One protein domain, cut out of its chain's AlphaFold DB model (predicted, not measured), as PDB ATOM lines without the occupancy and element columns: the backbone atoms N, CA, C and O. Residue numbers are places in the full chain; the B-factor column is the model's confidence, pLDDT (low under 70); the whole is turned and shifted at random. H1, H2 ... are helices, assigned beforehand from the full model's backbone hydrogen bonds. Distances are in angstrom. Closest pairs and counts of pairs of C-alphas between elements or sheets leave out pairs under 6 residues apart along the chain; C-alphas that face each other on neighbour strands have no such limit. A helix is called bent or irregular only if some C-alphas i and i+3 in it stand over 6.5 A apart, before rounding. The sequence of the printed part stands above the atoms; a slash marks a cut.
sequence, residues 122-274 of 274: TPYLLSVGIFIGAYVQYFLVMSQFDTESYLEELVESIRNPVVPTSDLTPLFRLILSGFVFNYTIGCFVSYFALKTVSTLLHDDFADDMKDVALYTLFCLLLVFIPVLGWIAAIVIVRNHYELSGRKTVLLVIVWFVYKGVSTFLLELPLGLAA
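This is residues 122 to 274 of the 274 residues of the protein "Tetratricopeptide repeat protein" of Candidatus Hydrogenedentes bacterium (UniProt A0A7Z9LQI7). The long helix H3 has H1 packed along one side, while H4, H5 and H6 follow it in a loosely formed up-and-down bundle, each helix running against the one before. H2 sits off one end of H3, and residues 155 to 162, of which 155 to 159 belong to H2, stick out, as do residues 164 to 169. The printed part has 153 residues with six named helices, H1 to H6 in order, and no named strand: all helix. It is only just compact, close to loose, with a radius of gyration of the C-alphas of 17.9 A, and spans 52 by 34 by 26 A.

H3, residues 169 to 196, is 40.5 A long, from C-alpha 169 at (-35.524, 17.086, 19.995). H6, residues 245 to 272, is 40.7 A long and ends with C-alpha 272 at (-48.734, 22.556, -1.800); it has a kink of 27 degrees near residue 266 and is only just irregular, C-alphas 266 and 269 being 6.7 A apart. H1, residues 122 to 142, measures 29.4 A, H4, residues 205 to 221, 24.1 A, H5, residues 226 to 240, 21.5 A, and H2, residues 147 to 159, 17.9 A.

H3 is the hub. It touches H1 with residues 177 to 185 alone, closest C-alphas Gly 133 and Phe 181, 6.9 A, at a shallow tilt of 17 degrees, opposite ways. Residues 186 to 194 of H3 touch residues 251 to 258 of H6, closest C-alphas Ala 193 and Leu 251, 6.6 A, at a steep tilt of 39 degrees. The hairpin H3 and H4 only just touch, with 3 pairs of C-alphas within 8 A, the closest Cys 187 and Met 209. The hairpin H4 and H5 touch, closest C-alphas Thr 216 and Gly 229, 4.9 A. H2 and H3 are apart. Every O i to N i+4 pair is within hydrogen-bond range in H1 to H5, and 22 of 24 in H6.

The C-alphas farthest apart, Asn 160 and Leu 201, are 54.2 A apart. The printed part has no cut and no long link. Mean pLDDT of the printed part is 74.4; 51 residues are under 70, among them 133 to 148 and 268 to 274.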
ATOM      1  N   THR A 122     -12.892  12.221 -10.138       59.44
ATOM      2  CA  THR A 122     -13.499  13.371  -9.442       59.44
ATOM      3  C   THR A 122     -15.003  13.532  -9.721       59.44
ATOM      4  O   THR A 122     -15.761  13.596  -8.755       59.44
ATOM      5  N   PRO A 123     -15.504  13.545 -10.979       55.94
ATOM      6  CA  PRO A 123     -16.945  13.655 -11.245       55.94
ATOM      7  C   PRO A 123     -17.768  12.461 -10.722       55.94
ATOM      8  O   PRO A 123     -18.938  12.623 -10.358       55.94
ATOM      9  N   TYR A 124     -17.175  11.267 -10.636       56.72
ATOM     10  CA  TYR A 124     -17.843  10.065 -10.125       56.72
ATOM     11  C   TYR A 124     -17.927  10.056  -8.598       56.72
ATOM     12  O   TYR A 124     -19.006   9.864  -8.047       56.72
ATOM     13  N   LEU A 125     -16.831  10.345  -7.894       62.47
ATOM     14  CA  LEU A 125     -16.855  10.481  -6.431       62.47
ATOM     15  C   LEU A 125     -17.785  11.623  -5.983       62.47
ATOM     16  O   LEU A 125     -18.464  11.522  -4.962       62.47
ATOM     17  N   LEU A 126     -17.878  12.673  -6.799       57.91
ATOM     18  CA  LEU A 126     -18.742  13.831  -6.596       57.91
ATOM     19  C   LEU A 126     -20.237  13.504  -6.762       57.91
ATOM     20  O   LEU A 126     -21.041  13.855  -5.899       57.91
ATOM     21  N   SER A 127     -20.621  12.800  -7.830       61.91
ATOM     22  CA  SER A 127     -22.007  12.339  -8.020       61.91
ATOM     23  C   SER A 127     -22.434  11.340  -6.942       61.91
ATOM     24  O   SER A 127     -23.557  11.422  -6.448       61.91
ATOM     25  N   VAL A 128     -21.520  10.473  -6.499       67.19
ATOM     26  CA  VAL A 128     -21.735   9.569  -5.362       67.19
ATOM     27  C   VAL A 128     -21.947  10.351  -4.062       67.19
ATOM     28  O   VAL A 128     -22.877  10.043  -3.323       67.19
ATOM     29  N   GLY A 129     -21.165  11.403  -3.801       68.94
ATOM     30  CA  GLY A 129     -21.336  12.260  -2.622       68.94
ATOM     31  C   GLY A 129     -22.682  12.994  -2.590       68.94
ATOM     32  O   GLY A 129     -23.353  12.998  -1.560       68.94
ATOM     33  N   ILE A 130     -23.120  13.550  -3.725       65.25
ATOM     34  CA  ILE A 130     -24.445  14.185  -3.862       65.25
ATOM     35  C   ILE A 130     -25.556  13.154  -3.660       65.25
ATOM     36  O   ILE A 130     -26.520  13.424  -2.946       65.25
ATOM     37  N   PHE A 131     -25.416  11.965  -4.250       65.69
ATOM     38  CA  PHE A 131     -26.397  10.897  -4.114       65.69
ATOM     39  C   PHE A 131     -26.487  10.403  -2.670       65.69
ATOM     40  O   PHE A 131     -27.587  10.245  -2.162       65.69
ATOM     41  N   ILE A 132     -25.358  10.244  -1.972       72.69
ATOM     42  CA  ILE A 132     -25.323   9.884  -0.550       72.69
ATOM     43  C   ILE A 132     -25.936  10.998   0.301       72.69
ATOM     44  O   ILE A 132     -26.756  10.702   1.159       72.69
ATOM     45  N   GLY A 133     -25.604  12.268   0.059       65.62
ATOM     46  CA  GLY A 133     -26.173  13.396   0.801       65.62
ATOM     47  C   GLY A 133     -27.688  13.508   0.622       65.62
ATOM     48  O   GLY A 133     -28.421  13.599   1.602       65.62
ATOM     49  N   ALA A 134     -28.172  13.421  -0.619       67.25
ATOM     50  CA  ALA A 134     -29.597  13.405  -0.933       67.25
ATOM     51  C   ALA A 134     -30.298  12.145  -0.401       67.25
ATOM     52  O   ALA A 134     -31.431  12.231   0.057       67.25
ATOM     53  N   TYR A 135     -29.630  10.990  -0.414       68.75
ATOM     54  CA  TYR A 135     -30.158   9.738   0.124       68.75
ATOM     55  C   TYR A 135     -30.225   9.753   1.650       68.75
ATOM     56  O   TYR A 135     -31.215   9.306   2.207       68.75
ATOM     57  N   VAL A 136     -29.225  10.307   2.337       65.94
ATOM     58  CA  VAL A 136     -29.232  10.493   3.795       65.94
ATOM     59  C   VAL A 136     -30.284  11.525   4.191       65.94
ATOM     60  O   VAL A 136     -31.027  11.277   5.129       65.94
ATOM     61  N   GLN A 137     -30.413  12.630   3.450       65.00
ATOM     62  CA  GLN A 137     -31.501  13.602   3.606       65.00
ATOM     63  C   GLN A 137     -32.864  12.915   3.475       65.00
ATOM     64  O   GLN A 137     -33.694  12.989   4.375       65.00
ATOM     65  N   TYR A 138     -33.071  12.210   2.362       68.06
ATOM     66  CA  TYR A 138     -34.288  11.467   2.070       68.06
ATOM     67  C   TYR A 138     -34.567  10.420   3.145       68.06
ATOM     68  O   TYR A 138     -35.688  10.316   3.612       68.06
ATOM     69  N   PHE A 139     -33.554   9.678   3.592       65.19
ATOM     70  CA  PHE A 139     -33.693   8.654   4.618       65.19
ATOM     71  C   PHE A 139     -33.996   9.264   5.988       65.19
ATOM     72  O   PHE A 139     -34.868   8.766   6.685       65.19
ATOM     73  N   LEU A 140     -33.348  10.359   6.384       59.97
ATOM     74  CA  LEU A 140     -33.639  11.045   7.647       59.97
ATOM     75  C   LEU A 140     -35.050  11.642   7.669       59.97
ATOM     76  O   LEU A 140     -35.687  11.635   8.718       59.97
ATOM     77  N   VAL A 141     -35.545  12.115   6.524       62.06
ATOM     78  CA  VAL A 141     -36.908  12.643   6.379       62.06
ATOM     79  C   VAL A 141     -37.941  11.512   6.286       62.06
ATOM     80  O   VAL A 141     -38.963  11.566   6.952       62.06
ATOM     81  N   MET A 142     -37.676  10.451   5.522       58.69
ATOM     82  CA  MET A 142     -38.671   9.411   5.212       58.69
ATOM     83  C   MET A 142     -38.654   8.216   6.166       58.69
ATOM     84  O   MET A 142     -39.643   7.493   6.239       58.69
ATOM     85  N   SER A 143     -37.550   7.941   6.871       55.31
ATOM     86  CA  SER A 143     -37.452   6.716   7.681       55.31
ATOM     87  C   SER A 143     -38.233   6.782   8.991       55.31
ATOM     88  O   SER A 143     -38.565   5.718   9.511       55.31
ATOM     89  N   GLN A 144     -38.539   7.974   9.523       54.62
ATOM     90  CA  GLN A 144     -39.234   8.117  10.815       54.62
ATOM     91  C   GLN A 144     -40.085   9.384  10.994       54.62
ATOM     92  O   GLN A 144     -40.667   9.552  12.063       54.62
ATOM     93  N   PHE A 145     -40.165  10.277  10.009       58.16
ATOM     94  CA  PHE A 145     -40.970  11.489  10.129       58.16
ATOM     95  C   PHE A 145     -42.264  11.314   9.341       58.16
ATOM     96  O   PHE A 145     -42.278  11.385   8.115       58.16
ATOM     97  N   ASP A 146     -43.361  11.082  10.059       66.88
ATOM     98  CA  ASP A 146     -44.683  11.341   9.506       66.88
ATOM     99  C   ASP A 146     -44.820  12.862   9.379       66.88
ATOM    100  O   ASP A 146     -45.148  13.571  10.331       66.88
ATOM    101  N   THR A 147     -44.395  13.378   8.225       62.66
ATOM    102  CA  THR A 147     -44.299  14.817   7.959       62.66
ATOM    103  C   THR A 147     -45.625  15.525   8.212       62.66
ATOM    104  O   THR A 147     -45.605  16.668   8.663       62.66
ATOM    105  N   GLU A 148     -46.752  14.845   7.965       68.25
ATOM    106  CA  GLU A 148     -48.089  15.365   8.253       68.25
ATOM    107  C   GLU A 148     -48.320  15.472   9.761       68.25
ATOM    108  O   GLU A 148     -48.603  16.567  10.244       68.25
ATOM    109  N   SER A 149     -48.085  14.396  10.521       71.25
ATOM    110  CA  SER A 149     -48.219  14.418  11.986       71.25
ATOM    111  C   SER A 149     -47.318  15.471  12.642       71.25
ATOM    112  O   SER A 149     -47.722  16.107  13.613       71.25
ATOM    113  N   TYR A 150     -46.106  15.679  12.121       69.25
ATOM    114  CA  TYR A 150     -45.190  16.689  12.648       69.25
ATOM    115  C   TYR A 150     -45.601  18.116  12.276       69.25
ATOM    116  O   TYR A 150     -45.457  19.030  13.086       69.25
ATOM    117  N   LEU A 151     -46.096  18.330  11.052       68.25
ATOM    118  CA  LEU A 151     -46.633  19.627  10.642       68.25
ATOM    119  C   LEU A 151     -47.861  19.993  11.470       68.25
ATOM    120  O   LEU A 151     -47.956  21.138  11.909       68.25
ATOM    121  N   GLU A 152     -48.746  19.033  11.734       77.88
ATOM    122  CA  GLU A 152     -49.879  19.221  12.636       77.88
ATOM    123  C   GLU A 152     -49.408  19.575  14.052       77.88
ATOM    124  O   GLU A 152     -49.822  20.610  14.568       77.88
ATOM    125  N   GLU A 153     -48.473  18.826  14.652       72.88
ATOM    126  CA  GLU A 153     -47.911  19.152  15.977       72.88
ATOM    127  C   GLU A 153     -47.201  20.512  16.025       72.88
ATOM    128  O   GLU A 153     -47.287  21.225  17.031       72.88
ATOM    129  N   LEU A 154     -46.501  20.899  14.956       68.69
ATOM    130  CA  LEU A 154     -45.812  22.183  14.862       68.69
ATOM    131  C   LEU A 154     -46.815  23.338  14.749       68.69
ATOM    132  O   LEU A 154     -46.673  24.347  15.439       68.69
ATOM    133  N   VAL A 155     -47.840  23.201  13.903       76.75
ATOM    134  CA  VAL A 155     -48.911  24.195  13.743       76.75
ATOM    135  C   VAL A 155     -49.728  24.312  15.029       76.75
ATOM    136  O   VAL A 155     -50.020  25.429  15.461       76.75
ATOM    137  N   GLU A 156     -50.040  23.188  15.675       76.75
ATOM    138  CA  GLU A 156     -50.701  23.126  16.980       76.75
ATOM    139  C   GLU A 156     -49.834  23.799  18.059       76.75
ATOM    140  O   GLU A 156     -50.341  24.627  18.810       76.75
ATOM    141  N   SER A 157     -48.519  23.549  18.076       67.44
ATOM    142  CA  SER A 157     -47.544  24.194  18.976       67.44
ATOM    143  C   SER A 157     -47.403  25.700  18.757       67.44
ATOM    144  O   SER A 157     -47.241  26.461  19.710       67.44
ATOM    145  N   ILE A 158     -47.455  26.159  17.504       66.56
ATOM    146  CA  ILE A 158     -47.426  27.591  17.172       66.56
ATOM    147  C   ILE A 158     -48.744  28.253  17.594       66.56
ATOM    148  O   ILE A 158     -48.741  29.377  18.098       66.56
ATOM    149  N   ARG A 159     -49.874  27.563  17.398       79.12
ATOM    150  CA  ARG A 159     -51.211  28.043  17.772       79.12
ATOM    151  C   ARG A 159     -51.410  28.053  19.291       79.12
ATOM    152  O   ARG A 159     -52.051  28.966  19.806       79.12
ATOM    153  N   ASN A 160     -50.828  27.082  19.993       77.56
ATOM    154  CA  ASN A 160     -50.898  26.896  21.438       77.56
ATOM    155  C   ASN A 160     -49.472  26.817  22.019       77.56
ATOM    156  O   ASN A 160     -48.929  25.722  22.154       77.56
ATOM    157  N   PRO A 161     -48.860  27.947  22.429       65.00
ATOM    158  CA  PRO A 161     -47.442  28.030  22.813       65.00
ATOM    159  C   PRO A 161     -47.071  27.324  24.134       65.00
ATOM    160  O   PRO A 161     -46.023  27.599  24.717       65.00
ATOM    161  N   VAL A 162     -47.898  26.400  24.625       69.56
ATOM    162  CA  VAL A 162     -47.616  25.561  25.799       69.56
ATOM    163  C   VAL A 162     -46.869  24.305  25.348       69.56
ATOM    164  O   VAL A 162     -47.279  23.183  25.626       69.56
ATOM    165  N   VAL A 163     -45.771  24.481  24.613       59.19
ATOM    166  CA  VAL A 163     -44.886  23.358  24.299       59.19
ATOM    167  C   VAL A 163     -44.014  23.122  25.526       59.19
ATOM    168  O   VAL A 163     -43.276  24.029  25.927       59.19
ATOM    169  N   PRO A 164     -44.078  21.944  26.166       68.06
ATOM    170  CA  PRO A 164     -43.149  21.627  27.231       68.06
ATOM    171  C   PRO A 164     -41.735  21.646  26.640       68.06
ATOM    172  O   PRO A 164     -41.410  20.889  25.728       68.06
ATOM    173  N   THR A 165     -40.872  22.514  27.171       62.97
ATOM    174  CA  THR A 165     -39.472  22.707  26.737       62.97
ATOM    175  C   THR A 165     -38.630  21.425  26.744       62.97
ATOM    176  O   THR A 165     -37.495  21.429  26.275       62.97
ATOM    177  N   SER A 166     -39.161  20.334  27.295       65.56
ATOM    178  CA  SER A 166     -38.541  19.018  27.339       65.56
ATOM    179  C   SER A 166     -38.462  18.305  25.988       65.56
ATOM    180  O   SER A 166     -37.681  17.364  25.906       65.56
ATOM    181  N   ASP A 167     -39.205  18.722  24.950       72.31
ATOM    182  CA  ASP A 167     -39.189  18.018  23.655       72.31
ATOM    183  C   ASP A 167     -38.845  18.903  22.446       72.31
ATOM    184  O   ASP A 167     -39.539  18.966  21.438       72.31
ATOM    185  N   LEU A 168     -37.710  19.602  22.538       74.00
ATOM    186  CA  LEU A 168     -37.100  20.323  21.407       74.00
ATOM    187  C   LEU A 168     -36.315  19.401  20.453       74.00
ATOM    188  O   LEU A 168     -35.746  19.860  19.461       74.00
ATOM    189  N   THR A 169     -36.271  18.100  20.746       77.56
ATOM    190  CA  THR A 169     -35.524  17.086  19.995       77.56
ATOM    191  C   THR A 169     -35.831  17.080  18.492       77.56
ATOM    192  O   THR A 169     -34.876  17.072  17.707       77.56
ATOM    193  N   PRO A 170     -37.100  17.086  18.041       73.00
ATOM    194  CA  PRO A 170     -37.392  16.993  16.615       73.00
ATOM    195  C   PRO A 170     -37.070  18.292  15.861       73.00
ATOM    196  O   PRO A 170     -36.496  18.233  14.772       73.00
ATOM    197  N   LEU A 171     -37.301  19.457  16.478       72.50
ATOM    198  CA  LEU A 171     -36.903  20.750  15.916       72.50
ATOM    199  C   LEU A 171     -35.380  20.833  15.757       72.50
ATOM    200  O   LEU A 171     -34.883  21.228  14.704       72.50
ATOM    201  N   PHE A 172     -34.629  20.404  16.775       77.38
ATOM    202  CA  PHE A 172     -33.171  20.354  16.718       77.38
ATOM    203  C   PHE A 172     -32.673  19.425  15.603       77.38
ATOM    204  O   PHE A 172     -31.778  19.803  14.847       77.38
ATOM    205  N   ARG A 173     -33.274  18.236  15.450       75.50
ATOM    206  CA  ARG A 173     -32.942  17.297  14.362       75.50
ATOM    207  C   ARG A 173     -33.198  17.900  12.984       75.50
ATOM    208  O   ARG A 173     -32.353  17.737  12.108       75.50
ATOM    209  N   LEU A 174     -34.314  18.606  12.804       74.12
ATOM    210  CA  LEU A 174     -34.664  19.261  11.544       74.12
ATOM    211  C   LEU A 174     -33.698  20.406  11.205       74.12
ATOM    212  O   LEU A 174     -33.232  20.519  10.073       74.12
ATOM    213  N   ILE A 175     -33.347  21.235  12.193       75.69
ATOM    214  CA  ILE A 175     -32.374  22.321  12.017       75.69
ATOM    215  C   ILE A 175     -30.995  21.750  11.677       75.69
ATOM    216  O   ILE A 175     -30.341  22.221  10.746       75.69
ATOM    217  N   LEU A 176     -30.558  20.717  12.400       78.25
ATOM    218  CA  LEU A 176     -29.259  20.088  12.188       78.25
ATOM    219  C   LEU A 176     -29.178  19.390  10.825       78.25
ATOM    220  O   LEU A 176     -28.177  19.540  10.126       78.25
ATOM    221  N   SER A 177     -30.224  18.668  10.411       76.50
ATOM    222  CA  SER A 177     -30.258  18.011   9.100       76.50
ATOM    223  C   SER A 177     -30.250  19.039   7.968       76.50
ATOM    224  O   SER A 177     -29.430  18.945   7.051       76.50
ATOM    225  N   GLY A 178     -31.070  20.089   8.080       77.12
ATOM    226  CA  GLY A 178     -31.078  21.208   7.146       77.12
ATOM    227  C   GLY A 178     -29.715  21.898   7.063       77.12
ATOM    228  O   GLY A 178     -29.263  22.241   5.969       77.12
ATOM    229  N   PHE A 179     -29.026  22.064   8.192       78.44
ATOM    230  CA  PHE A 179     -27.682  22.628   8.232       78.44
ATOM    231  C   PHE A 179     -26.667  21.758   7.482       78.44
ATOM    232  O   PHE A 179     -25.988  22.260   6.587       78.44
ATOM    233  N   VAL A 180     -26.604  20.458   7.793       78.75
ATOM    234  CA  VAL A 180     -25.677  19.509   7.151       78.75
ATOM    235  C   VAL A 180     -25.898  19.469   5.641       78.75
ATOM    236  O   VAL A 180     -24.937  19.521   4.872       78.75
ATOM    237  N   PHE A 181     -27.155  19.451   5.202       78.38
ATOM    238  CA  PHE A 181     -27.512  19.464   3.787       78.38
ATOM    239  C   PHE A 181     -27.043  20.721   3.066       78.38
ATOM    240  O   PHE A 181     -26.362  20.650   2.041       78.38
ATOM    241  N   ASN A 182     -27.387  21.882   3.625       77.12
ATOM    242  CA  ASN A 182     -27.021  23.171   3.058       77.12
ATOM    243  C   ASN A 182     -25.505  23.363   3.022       77.12
ATOM    244  O   ASN A 182     -24.981  23.895   2.048       77.12
ATOM    245  N   TYR A 183     -24.803  22.917   4.061       80.19
ATOM    246  CA  TYR A 183     -23.349  22.937   4.095       80.19
ATOM    247  C   TYR A 183     -22.755  22.035   3.007       80.19
ATOM    248  O   TYR A 183     -21.904  22.479   2.238       80.19
ATOM    249  N   THR A 184     -23.252  20.802   2.887       78.19
ATOM    250  CA  THR A 184     -22.773  19.828   1.898       78.19
ATOM    251  C   THR A 184     -22.917  20.372   0.479       78.19
ATOM    252  O   THR A 184     -21.938  20.447  -0.260       78.19
ATOM    253  N   ILE A 185     -24.114  20.831   0.103       79.12
ATOM    254  CA  ILE A 185     -24.344  21.391  -1.233       79.12
ATOM    255  C   ILE A 185     -23.606  22.725  -1.421       79.12
ATOM    256  O   ILE A 185     -23.055  22.963  -2.494       79.12
ATOM    257  N   GLY A 186     -23.530  23.570  -0.392       80.88
ATOM    258  CA  GLY A 186     -22.768  24.819  -0.429       80.88
ATOM    259  C   GLY A 186     -21.281  24.600  -0.725       80.88
ATOM    260  O   GLY A 186     -20.713  25.315  -1.554       80.88
ATOM    261  N   CYS A 187     -20.663  23.571  -0.135       80.88
ATOM    262  CA  CYS A 187     -19.291  23.167  -0.456       80.88
ATOM    263  C   CYS A 187     -19.156  22.790  -1.932       80.88
ATOM    264  O   CYS A 187     -18.245  23.262  -2.609       80.88
ATOM    265  N   PHE A 188     -20.100  22.008  -2.465       79.00
ATOM    266  CA  PHE A 188     -20.092  21.627  -3.878       79.00
ATOM    267  C   PHE A 188     -20.212  22.838  -4.809       79.00
ATOM    268  O   PHE A 188     -19.406  22.992  -5.727       79.00
ATOM    269  N   VAL A 189     -21.180  23.725  -4.567       81.81
ATOM    270  CA  VAL A 189     -21.371  24.943  -5.370       81.81
ATOM    271  C   VAL A 189     -20.123  25.828  -5.323       81.81
ATOM    272  O   VAL A 189     -19.700  26.346  -6.355       81.81
ATOM    273  N   SER A 190     -19.497  25.956  -4.151       81.69
ATOM    274  CA  SER A 190     -18.267  26.741  -3.966       81.69
ATOM    275  C   SER A 190     -17.090  26.155  -4.728       81.69
ATOM    276  O   SER A 190     -16.399  26.889  -5.428       81.69
ATOM    277  N   TYR A 191     -16.902  24.835  -4.649       84.12
ATOM    278  CA  TYR A 191     -15.866  24.130  -5.393       84.12
ATOM    279  C   TYR A 191     -15.993  24.395  -6.898       84.12
ATOM    280  O   TYR A 191     -15.029  24.801  -7.545       84.12
ATOM    281  N   PHE A 192     -17.201  24.238  -7.454       79.38
ATOM    282  CA  PHE A 192     -17.439  24.500  -8.873       79.38
ATOM    283  C   PHE A 192     -17.225  25.962  -9.235       79.38
ATOM    284  O   PHE A 192     -16.542  26.237 -10.216       79.38
ATOM    285  N   ALA A 193     -17.746  26.900  -8.441       81.62
ATOM    286  CA  ALA A 193     -17.558  28.321  -8.697       81.62
ATOM    287  C   ALA A 193     -16.065  28.699  -8.720       81.62
ATOM    288  O   ALA A 193     -15.618  29.384  -9.639       81.62
ATOM    289  N   LEU A 194     -15.274  28.202  -7.764       82.50
ATOM    290  CA  LEU A 194     -13.831  28.447  -7.703       82.50
ATOM    291  C   LEU A 194     -13.071  27.770  -8.851       82.50
ATOM    292  O   LEU A 194     -12.147  28.372  -9.406       82.50
ATOM    293  N   LYS A 195     -13.483  26.558  -9.245       80.81
ATOM    294  CA  LYS A 195     -12.909  25.826 -10.380       80.81
ATOM    295  C   LYS A 195     -13.207  26.511 -11.713       80.81
ATOM    296  O   LYS A 195     -12.302  26.672 -12.523       80.81
ATOM    297  N   THR A 196     -14.437  26.979 -11.932       77.44
ATOM    298  CA  THR A 196     -14.829  27.722 -13.146       77.44
ATOM    299  C   THR A 196     -14.075  29.044 -13.281       77.44
ATOM    300  O   THR A 196     -13.825  29.502 -14.392       77.44
ATOM    301  N   VAL A 197     -13.678  29.653 -12.162       83.31
ATOM    302  CA  VAL A 197     -12.900  30.903 -12.135       83.31
ATOM    303  C   VAL A 197     -11.378  30.647 -12.212       83.31
ATOM    304  O   VAL A 197     -10.587  31.596 -12.177       83.31
ATOM    305  N   SER A 198     -10.960  29.381 -12.361       83.56
ATOM    306  CA  SER A 198      -9.561  28.928 -12.400       83.56
ATOM    307  C   SER A 198      -8.732  29.422 -11.209       83.56
ATOM    308  O   SER A 198      -7.552  29.728 -11.342       83.56
ATOM    309  N   THR A 199      -9.372  29.557 -10.046       79.56
ATOM    310  CA  THR A 199      -8.756  30.037  -8.794       79.56
ATOM    311  C   THR A 199      -8.531  28.932  -7.778       79.56
ATOM    312  O   THR A 199      -7.970  29.191  -6.721       79.56
ATOM    313  N   LEU A 200      -8.954  27.707  -8.086       80.62
ATOM    314  CA  LEU A 200      -8.673  26.539  -7.265       80.62
ATOM    315  C   LEU A 200      -7.210  26.122  -7.490       80.62
ATOM    316  O   LEU A 200      -6.919  25.281  -8.333       80.62
ATOM    317  N   LEU A 201      -6.294  26.838  -6.840       61.88
ATOM    318  CA  LEU A 201      -4.858  26.761  -7.111       61.88
ATOM    319  C   LEU A 201      -4.150  25.690  -6.254       61.88
ATOM    320  O   LEU A 201      -3.046  25.288  -6.596       61.88
ATOM    321  N   HIS A 202      -4.799  25.222  -5.178       67.25
ATOM    322  CA  HIS A 202      -4.253  24.297  -4.177       67.25
ATOM    323  C   HIS A 202      -5.272  23.187  -3.851       67.25
ATOM    324  O   HIS A 202      -6.483  23.414  -3.932       67.25
ATOM    325  N   ASP A 203      -4.788  22.008  -3.443       69.62
ATOM    326  CA  ASP A 203      -5.610  20.874  -2.973       69.62
ATOM    327  C   ASP A 203      -6.216  21.102  -1.565       69.62
ATOM    328  O   ASP A 203      -6.935  20.250  -1.037       69.62
ATOM    329  N   ASP A 204      -6.005  22.284  -0.980       80.50
ATOM    330  CA  ASP A 204      -6.366  22.628   0.404       80.50
ATOM    331  C   ASP A 204      -7.847  23.014   0.589       80.50
ATOM    332  O   ASP A 204      -8.305  23.287   1.699       80.50
ATOM    333  N   PHE A 205      -8.653  22.956  -0.478       81.25
ATOM    334  CA  PHE A 205     -10.080  23.295  -0.434       81.25
ATOM    335  C   PHE A 205     -10.857  22.534   0.643       81.25
ATOM    336  O   PHE A 205     -11.764  23.081   1.273       81.25
ATOM    337  N   ALA A 206     -10.515  21.265   0.868       75.44
ATOM    338  CA  ALA A 206     -11.173  20.469   1.894       75.44
ATOM    339  C   ALA A 206     -10.896  20.999   3.309       75.44
ATOM    340  O   ALA A 206     -11.785  20.926   4.158       75.44
ATOM    341  N   ASP A 207      -9.698  21.525   3.562       74.50
ATOM    342  CA  ASP A 207      -9.317  22.072   4.862       74.50
ATOM    343  C   ASP A 207      -9.962  23.443   5.090       74.50
ATOM    344  O   ASP A 207     -10.583  23.653   6.133       74.50
ATOM    345  N   ASP A 208     -10.001  24.300   4.068       79.25
ATOM    346  CA  ASP A 208     -10.719  25.579   4.141       79.25
ATOM    347  C   ASP A 208     -12.219  25.402   4.388       79.25
ATOM    348  O   ASP A 208     -12.844  26.151   5.145       79.25
ATOM    349  N   MET A 209     -12.833  24.406   3.742       80.69
ATOM    350  CA  MET A 209     -14.251  24.132   3.947       80.69
ATOM    351  C   MET A 209     -14.525  23.632   5.364       80.69
ATOM    352  O   MET A 209     -15.533  24.038   5.940       80.69
ATOM    353  N   LYS A 210     -13.631  22.836   5.974       77.62
ATOM    354  CA  LYS A 210     -13.774  22.429   7.387       77.62
ATOM    355  C   LYS A 210     -13.817  23.640   8.308       77.62
ATOM    356  O   LYS A 210     -14.690  23.692   9.177       77.62
ATOM    357  N   ASP A 211     -12.943  24.616   8.086       78.62
ATOM    358  CA  ASP A 211     -12.939  25.853   8.865       78.62
ATOM    359  C   ASP A 211     -14.255  26.609   8.680       78.62
ATOM    360  O   ASP A 211     -14.923  26.950   9.659       78.62
ATOM    361  N   VAL A 212     -14.711  26.781   7.436       78.31
ATOM    362  CA  VAL A 212     -16.015  27.397   7.139       78.31
ATOM    363  C   VAL A 212     -17.165  26.653   7.835       78.31
ATOM    364  O   VAL A 212     -18.050  27.297   8.410       78.31
ATOM    365  N   ALA A 213     -17.155  25.317   7.850       77.06
ATOM    366  CA  ALA A 213     -18.140  24.494   8.556       77.06
ATOM    367  C   ALA A 213     -18.143  24.788  10.053       77.06
ATOM    368  O   ALA A 213     -19.204  25.016  10.638       77.06
ATOM    369  N   LEU A 214     -16.953  24.792  10.656       79.19
ATOM    370  CA  LEU A 214     -16.750  24.994  12.081       79.19
ATOM    371  C   LEU A 214     -17.249  26.379  12.501       79.19
ATOM    372  O   LEU A 214     -18.028  26.485  13.447       79.19
ATOM    373  N   TYR A 215     -16.880  27.429  11.761       75.81
ATOM    374  CA  TYR A 215     -17.337  28.793  12.031       75.81
ATOM    375  C   TYR A 215     -18.847  28.941  11.850       75.81
ATOM    376  O   TYR A 215     -19.503  29.593  12.665       75.81
ATOM    377  N   THR A 216     -19.427  28.311  10.826       75.12
ATOM    378  CA  THR A 216     -20.876  28.383  10.591       75.12
ATOM    379  C   THR A 216     -21.650  27.622  11.675       75.12
ATOM    380  O   THR A 216     -22.655  28.127  12.175       75.12
ATOM    381  N   LEU A 217     -21.159  26.454  12.100       76.12
ATOM    382  CA  LEU A 217     -21.728  25.675  13.203       76.12
ATOM    383  C   LEU A 217     -21.623  26.432  14.531       76.12
ATOM    384  O   LEU A 217     -22.582  26.475  15.296       76.12
ATOM    385  N   PHE A 218     -20.483  27.071  14.787       76.31
ATOM    386  CA  PHE A 218     -20.271  27.886  15.979       76.31
ATOM    387  C   PHE A 218     -21.219  29.092  16.015       76.31
ATOM    388  O   PHE A 218     -21.832  29.363  17.046       76.31
ATOM    389  N   CYS A 219     -21.423  29.768  14.877       75.88
ATOM    390  CA  CYS A 219     -22.412  30.844  14.763       75.88
ATOM    391  C   CYS A 219     -23.840  30.344  15.031       75.88
ATOM    392  O   CYS A 219     -24.602  31.024  15.716       75.88
ATOM    393  N   LEU A 220     -24.184  29.153  14.530       73.44
ATOM    394  CA  LEU A 220     -25.487  28.527  14.755       73.44
ATOM    395  C   LEU A 220     -25.706  28.174  16.236       73.44
ATOM    396  O   LEU A 220     -26.764  28.472  16.782       73.44
ATOM    397  N   LEU A 221     -24.699  27.600  16.903       74.06
ATOM    398  CA  LEU A 221     -24.759  27.240  18.325       74.06
ATOM    399  C   LEU A 221     -24.894  28.456  19.247       74.06
ATOM    400  O   LEU A 221     -25.555  28.376  20.279       74.06
ATOM    401  N   LEU A 222     -24.292  29.585  18.876       76.25
ATOM    402  CA  LEU A 222     -24.355  30.824  19.650       76.25
ATOM    403  C   LEU A 222     -25.624  31.649  19.397       76.25
ATOM    404  O   LEU A 222     -25.740  32.755  19.921       76.25
ATOM    405  N   VAL A 223     -26.570  31.135  18.598       67.12
ATOM    406  CA  VAL A 223     -27.788  31.858  18.190       67.12
ATOM    407  C   VAL A 223     -27.441  33.209  17.541       67.12
ATOM    408  O   VAL A 223     -28.227  34.158  17.550       67.12
ATOM    409  N   PHE A 224     -26.241  33.331  16.965       65.75
ATOM    410  CA  PHE A 224     -25.905  34.504  16.177       65.75
ATOM    411  C   PHE A 224     -26.702  34.475  14.879       65.75
ATOM    412  O   PHE A 224     -27.009  33.415  14.331       65.75
ATOM    413  N   ILE A 225     -27.032  35.668  14.373       65.38
ATOM    414  CA  ILE A 225     -27.735  35.820  13.101       65.38
ATOM    415  C   ILE A 225     -26.938  35.036  12.040       65.38
ATOM    416  O   ILE A 225     -25.757  35.339  11.851       65.38
ATOM    417  N   PRO A 226     -27.553  34.076  11.321       65.69
ATOM    418  CA  PRO A 226     -26.893  33.254  10.297       65.69
ATOM    419  C   PRO A 226     -26.084  34.067   9.273       65.69
ATOM    420  O   PRO A 226     -25.097  33.592   8.714       65.69
ATOM    421  N   VAL A 227     -26.470  35.331   9.082       72.50
ATOM    422  CA  VAL A 227     -25.781  36.336   8.266       72.50
ATOM    423  C   VAL A 227     -24.319  36.553   8.682       72.50
ATOM    424  O   VAL A 227     -23.470  36.715   7.812       72.50
ATOM    425  N   LEU A 228     -23.980  36.525   9.975       75.50
ATOM    426  CA  LEU A 228     -22.595  36.717  10.426       75.50
ATOM    427  C   LEU A 228     -21.695  35.543  10.029       75.50
ATOM    428  O   LEU A 228     -20.581  35.769   9.557       75.50
ATOM    429  N   GLY A 229     -22.198  34.310  10.142       77.25
ATOM    430  CA  GLY A 229     -21.478  33.121   9.678       77.25
ATOM    431  C   GLY A 229     -21.212  33.172   8.173       77.25
ATOM    432  O   GLY A 229     -20.116  32.857   7.719       77.25
ATOM    433  N   TRP A 230     -22.177  33.679   7.405       79.69
ATOM    434  CA  TRP A 230     -22.030  33.902   5.966       79.69
ATOM    435  C   TRP A 230     -20.957  34.937   5.630       79.69
ATOM    436  O   TRP A 230     -20.127  34.704   4.752       79.69
ATOM    437  N   ILE A 231     -20.941  36.067   6.338       83.19
ATOM    438  CA  ILE A 231     -19.921  37.102   6.145       83.19
ATOM    439  C   ILE A 231     -18.532  36.544   6.480       83.19
ATOM    440  O   ILE A 231     -17.601  36.740   5.699       83.19
ATOM    441  N   ALA A 232     -18.395  35.814   7.590       81.88
ATOM    442  CA  ALA A 232     -17.135  35.182   7.977       81.88
ATOM    443  C   ALA A 232     -16.646  34.186   6.913       81.88
ATOM    444  O   ALA A 232     -15.491  34.262   6.499       81.88
ATOM    445  N   ALA A 233     -17.535  33.327   6.399       82.50
ATOM    446  CA  ALA A 233     -17.217  32.387   5.327       82.50
ATOM    447  C   ALA A 233     -16.704  33.100   4.064       82.50
ATOM    448  O   ALA A 233     -15.675  32.718   3.507       82.50
ATOM    449  N   ILE A 234     -17.366  34.185   3.643       85.88
ATOM    450  CA  ILE A 234     -16.941  34.983   2.482       85.88
ATOM    451  C   ILE A 234     -15.561  35.609   2.716       85.88
ATOM    452  O   ILE A 234     -14.741  35.632   1.798       85.88
ATOM    453  N   VAL A 235     -15.289  36.118   3.922       87.31
ATOM    454  CA  VAL A 235     -13.993  36.724   4.268       87.31
ATOM    455  C   VAL A 235     -12.872  35.684   4.262       87.31
ATOM    456  O   VAL A 235     -11.820  35.956   3.688       87.31
ATOM    457  N   ILE A 236     -13.103  34.499   4.839       84.94
ATOM    458  CA  ILE A 236     -12.131  33.394   4.861       84.94
ATOM    459  C   ILE A 236     -11.797  32.964   3.430       84.94
ATOM    460  O   ILE A 236     -10.635  33.018   3.031       84.94
ATOM    461  N   VAL A 237     -12.815  32.648   2.622       83.50
ATOM    462  CA  VAL A 237     -12.625  32.213   1.228       83.50
ATOM    463  C   VAL A 237     -11.955  33.306   0.395       83.50
ATOM    464  O   VAL A 237     -11.080  33.029  -0.419       83.50
ATOM    465  N   ARG A 238     -12.318  34.576   0.596       90.12
ATOM    466  CA  ARG A 238     -11.677  35.686  -0.117       90.12
ATOM    467  C   ARG A 238     -10.187  35.784   0.197       90.12
ATOM    468  O   ARG A 238      -9.411  35.989  -0.733       90.12
ATOM    469  N   ASN A 239      -9.822  35.716   1.476       86.81
ATOM    470  CA  ASN A 239      -8.439  35.885   1.906       86.81
ATOM    471  C   ASN A 239      -7.576  34.690   1.499       86.81
ATOM    472  O   ASN A 239      -6.453  34.903   1.063       86.81
ATOM    473  N   HIS A 240      -8.107  33.468   1.593       84.69
ATOM    474  CA  HIS A 240      -7.360  32.257   1.258       84.69
ATOM    475  C   HIS A 240      -7.114  32.119  -0.254       84.69
ATOM    476  O   HIS A 240      -6.003  31.838  -0.682       84.69
ATOM    477  N   TYR A 241      -8.126  32.394  -1.084       83.00
ATOM    478  CA  TYR A 241      -8.026  32.253  -2.547       83.00
ATOM    479  C   TYR A 241      -7.616  33.546  -3.269       83.00
ATOM    480  O   TYR A 241      -7.795  33.653  -4.485       83.00
ATOM    481  N   GLU A 242      -7.151  34.554  -2.522       89.44
ATOM    482  CA  GLU A 242      -6.772  35.884  -3.022       89.44
ATOM    483  C   GLU A 242      -7.779  36.458  -4.039       89.44
ATOM    484  O   GLU A 242      -7.439  37.022  -5.087       89.44
ATOM    485  N   LEU A 243      -9.074  36.283  -3.758       86.62
ATOM    486  CA  LEU A 243     -10.111  36.627  -4.722       86.62
ATOM    487  C   LEU A 243     -10.138  38.142  -4.939       86.62
ATOM    488  O   LEU A 243     -10.388  38.935  -4.025       86.62
ATOM    489  N   SER A 244      -9.952  38.551  -6.195       90.50
ATOM    490  CA  SER A 244     -10.174  39.937  -6.597       90.50
ATOM    491  C   SER A 244     -11.632  40.329  -6.346       90.50
ATOM    492  O   SER A 244     -12.540  39.506  -6.473       90.50
ATOM    493  N   GLY A 245     -11.889  41.605  -6.033       92.00
ATOM    494  CA  GLY A 245     -13.227  42.052  -5.614       92.00
ATOM    495  C   GLY A 245     -14.355  41.670  -6.586       92.00
ATOM    496  O   GLY A 245     -15.450  41.328  -6.152       92.00
ATOM    497  N   ARG A 246     -14.080  41.627  -7.899       90.69
ATOM    498  CA  ARG A 246     -15.049  41.178  -8.918       90.69
ATOM    499  C   ARG A 246     -15.394  39.690  -8.788       90.69
ATOM    500  O   ARG A 246     -16.561  39.329  -8.907       90.69
ATOM    501  N   LYS A 247     -14.398  38.838  -8.526       86.94
ATOM    502  CA  LYS A 247     -14.587  37.393  -8.321       86.94
ATOM    503  C   LYS A 247     -15.345  37.120  -7.024       86.94
ATOM    504  O   LYS A 247     -16.247  36.291  -7.021       86.94
ATOM    505  N   THR A 248     -15.053  37.874  -5.961       89.62
ATOM    506  CA  THR A 248     -15.803  37.790  -4.699       89.62
ATOM    507  C   THR A 248     -17.281  38.121  -4.901       89.62
ATOM    508  O   THR A 248     -18.134  37.363  -4.455       89.62
ATOM    509  N   VAL A 249     -17.607  39.205  -5.617       90.56
ATOM    510  CA  VAL A 249     -19.009  39.568  -5.901       90.56
ATOM    511  C   VAL A 249     -19.722  38.466  -6.688       90.56
ATOM    512  O   VAL A 249     -20.850  38.114  -6.355       90.56
ATOM    513  N   LEU A 250     -19.064  37.880  -7.691       87.75
ATOM    514  CA  LEU A 250     -19.636  36.779  -8.467       87.75
ATOM    515  C   LEU A 250     -19.898  35.539  -7.599       87.75
ATOM    516  O   LEU A 250     -20.983  34.966  -7.681       87.75
ATOM    517  N   LEU A 251     -18.956  35.169  -6.724       86.75
ATOM    518  CA  LEU A 251     -19.124  34.072  -5.766       86.75
ATOM    519  C   LEU A 251     -20.337  34.310  -4.849       86.75
ATOM    520  O   LEU A 251     -21.154  33.412  -4.658       86.75
ATOM    521  N   VAL A 252     -20.486  35.537  -4.337       88.75
ATOM    522  CA  VAL A 252     -21.615  35.928  -3.480       88.75
ATOM    523  C   VAL A 252     -22.943  35.822  -4.228       88.75
ATOM    524  O   VAL A 252     -23.903  35.293  -3.675       88.75
ATOM    525  N   ILE A 253     -23.007  36.268  -5.487       88.75
ATOM    526  CA  ILE A 253     -24.216  36.143  -6.315       88.75
ATOM    527  C   ILE A 253     -24.584  34.670  -6.512       88.75
ATOM    528  O   ILE A 253     -25.741  34.306  -6.320       88.75
ATOM    529  N   VAL A 254     -23.611  33.816  -6.845       87.25
ATOM    530  CA  VAL A 254     -23.834  32.370  -7.012       87.25
ATOM    531  C   VAL A 254     -24.379  31.753  -5.723       87.25
ATOM    532  O   VAL A 254     -25.365  31.018  -5.767       87.25
ATOM    533  N   TRP A 255     -23.799  32.102  -4.575       84.81
ATOM    534  CA  TRP A 255     -24.278  31.661  -3.264       84.81
ATOM    535  C   TRP A 255     -25.703  32.138  -2.963       84.81
ATOM    536  O   TRP A 255     -26.510  31.366  -2.446       84.81
ATOM    537  N   PHE A 256     -26.036  33.381  -3.312       85.44
ATOM    538  CA  PHE A 256     -27.366  33.946  -3.088       85.44
ATOM    539  C   PHE A 256     -28.427  33.274  -3.964       85.44
ATOM    540  O   PHE A 256     -29.499  32.922  -3.477       85.44
ATOM    541  N   VAL A 257     -28.109  33.031  -5.241       85.00
ATOM    542  CA  VAL A 257     -28.973  32.284  -6.168       85.00
ATOM    543  C   VAL A 257     -29.174  30.859  -5.668       85.00
ATOM    544  O   VAL A 257     -30.312  30.405  -5.573       85.00
ATOM    545  N   TYR A 258     -28.092  30.173  -5.285       85.94
ATOM    546  CA  TYR A 258     -28.167  28.840  -4.697       85.94
ATOM    547  C   TYR A 258     -29.080  28.825  -3.468       85.94
ATOM    548  O   TYR A 258     -29.983  27.992  -3.389       85.94
ATOM    549  N   LYS A 259     -28.908  29.770  -2.535       81.25
ATOM    550  CA  LYS A 259     -29.758  29.827  -1.348       81.25
ATOM    551  C   LYS A 259     -31.211  30.101  -1.672       81.25
ATOM    552  O   LYS A 259     -32.061  29.396  -1.132       81.25
ATOM    553  N   GLY A 260     -31.487  31.053  -2.559       79.31
ATOM    554  CA  GLY A 260     -32.842  31.347  -3.018       79.31
ATOM    555  C   GLY A 260     -33.515  30.109  -3.608       79.31
ATOM    556  O   GLY A 260     -34.607  29.749  -3.183       79.31
ATOM    557  N   VAL A 261     -32.823  29.394  -4.502       80.62
ATOM    558  CA  VAL A 261     -33.324  28.149  -5.107       80.62
ATOM    559  C   VAL A 261     -33.514  27.053  -4.058       80.62
ATOM    560  O   VAL A 261     -34.556  26.413  -4.040       80.62
ATOM    561  N   SER A 262     -32.548  26.843  -3.159       77.50
ATOM    562  CA  SER A 262     -32.651  25.810  -2.118       77.50
ATOM    563  C   SER A 262     -33.807  26.073  -1.151       77.50
ATOM    564  O   SER A 262     -34.522  25.147  -0.797       77.50
ATOM    565  N   THR A 263     -34.019  27.336  -0.774       76.25
ATOM    566  CA  THR A 263     -35.101  27.747   0.128       76.25
ATOM    567  C   THR A 263     -36.438  27.558  -0.574       76.25
ATOM    568  O   THR A 263     -37.308  26.881  -0.047       76.25
ATOM    569  N   PHE A 264     -36.553  28.026  -1.820       77.75
ATOM    570  CA  PHE A 264     -37.747  27.835  -2.638       77.75
ATOM    571  C   PHE A 264     -38.099  26.354  -2.833       77.75
ATOM    572  O   PHE A 264     -39.257  25.979  -2.695       77.75
ATOM    573  N   LEU A 265     -37.113  25.492  -3.108       74.56
ATOM    574  CA  LEU A 265     -37.331  24.051  -3.274       74.56
ATOM    575  C   LEU A 265     -37.711  23.342  -1.969       74.56
ATOM    576  O   LEU A 265     -38.451  22.364  -2.018       74.56
ATOM    577  N   LEU A 266     -37.207  23.807  -0.823       70.25
ATOM    578  CA  LEU A 266     -37.571  23.270   0.490       70.25
ATOM    579  C   LEU A 266     -38.946  23.768   0.959       70.25
ATOM    580  O   LEU A 266     -39.634  23.047   1.676       70.25
ATOM    581  N   GLU A 267     -39.361  24.966   0.544       70.19
ATOM    582  CA  GLU A 267     -40.658  25.561   0.890       70.19
ATOM    583  C   GLU A 267     -41.791  25.142  -0.064       70.19
ATOM    584  O   GLU A 267     -42.954  25.119   0.338       70.19
ATOM    585  N   LEU A 268     -41.481  24.749  -1.306       69.75
ATOM    586  CA  LEU A 268     -42.477  24.320  -2.298       69.75
ATOM    587  C   LEU A 268     -43.412  23.187  -1.818       69.75
ATOM    588  O   LEU A 268     -44.617  23.287  -2.046       69.75
ATOM    589  N   PRO A 269     -42.913  22.114  -1.166       58.81
ATOM    590  CA  PRO A 269     -43.758  21.021  -0.688       58.81
ATOM    591  C   PRO A 269     -44.690  21.467   0.442       58.81
ATOM    592  O   PRO A 269     -45.812  20.983   0.536       58.81
ATOM    593  N   LEU A 270     -44.240  22.418   1.267       57.53
ATOM    594  CA  LEU A 270     -45.009  22.950   2.391       57.53
ATOM    595  C   LEU A 270     -46.179  23.817   1.913       57.53
ATOM    596  O   LEU A 270     -47.245  23.789   2.515       57.53
ATOM    597  N   GLY A 271     -46.000  24.555   0.813       55.56
ATOM    598  CA  GLY A 271     -47.054  25.388   0.227       55.56
ATOM    599  C   GLY A 271     -48.092  24.630  -0.607       55.56
ATOM    600  O   GLY A 271     -49.164  25.167  -0.847       55.56
ATOM    601  N   LEU A 272     -47.788  23.410  -1.063       54.97
ATOM    602  CA  LEU A 272     -48.734  22.556  -1.800       54.97
ATOM    603  C   LEU A 272     -49.590  21.671  -0.880       54.97
ATOM    604  O   LEU A 272     -50.594  21.128  -1.335       54.97
ATOM    605  N   ALA A 273     -49.179  21.509   0.379       47.72
ATOM    606  CA  ALA A 273     -49.895  20.741   1.397       47.72
ATOM    607  C   ALA A 273     -50.867  21.593   2.244       47.72
ATOM    608  O   ALA A 273     -51.620  21.032   3.036       47.72
ATOM    609  N   ALA A 274     -50.844  22.923   2.087       47.50
ATOM    610  CA  ALA A 274     -51.734  23.882   2.749       47.50
ATOM    611  C   ALA A 274     -52.867  24.335   1.816       47.50
ATOM    612  O   ALA A 274     -53.990  24.553   2.326       47.50
TER     613      ALA A 274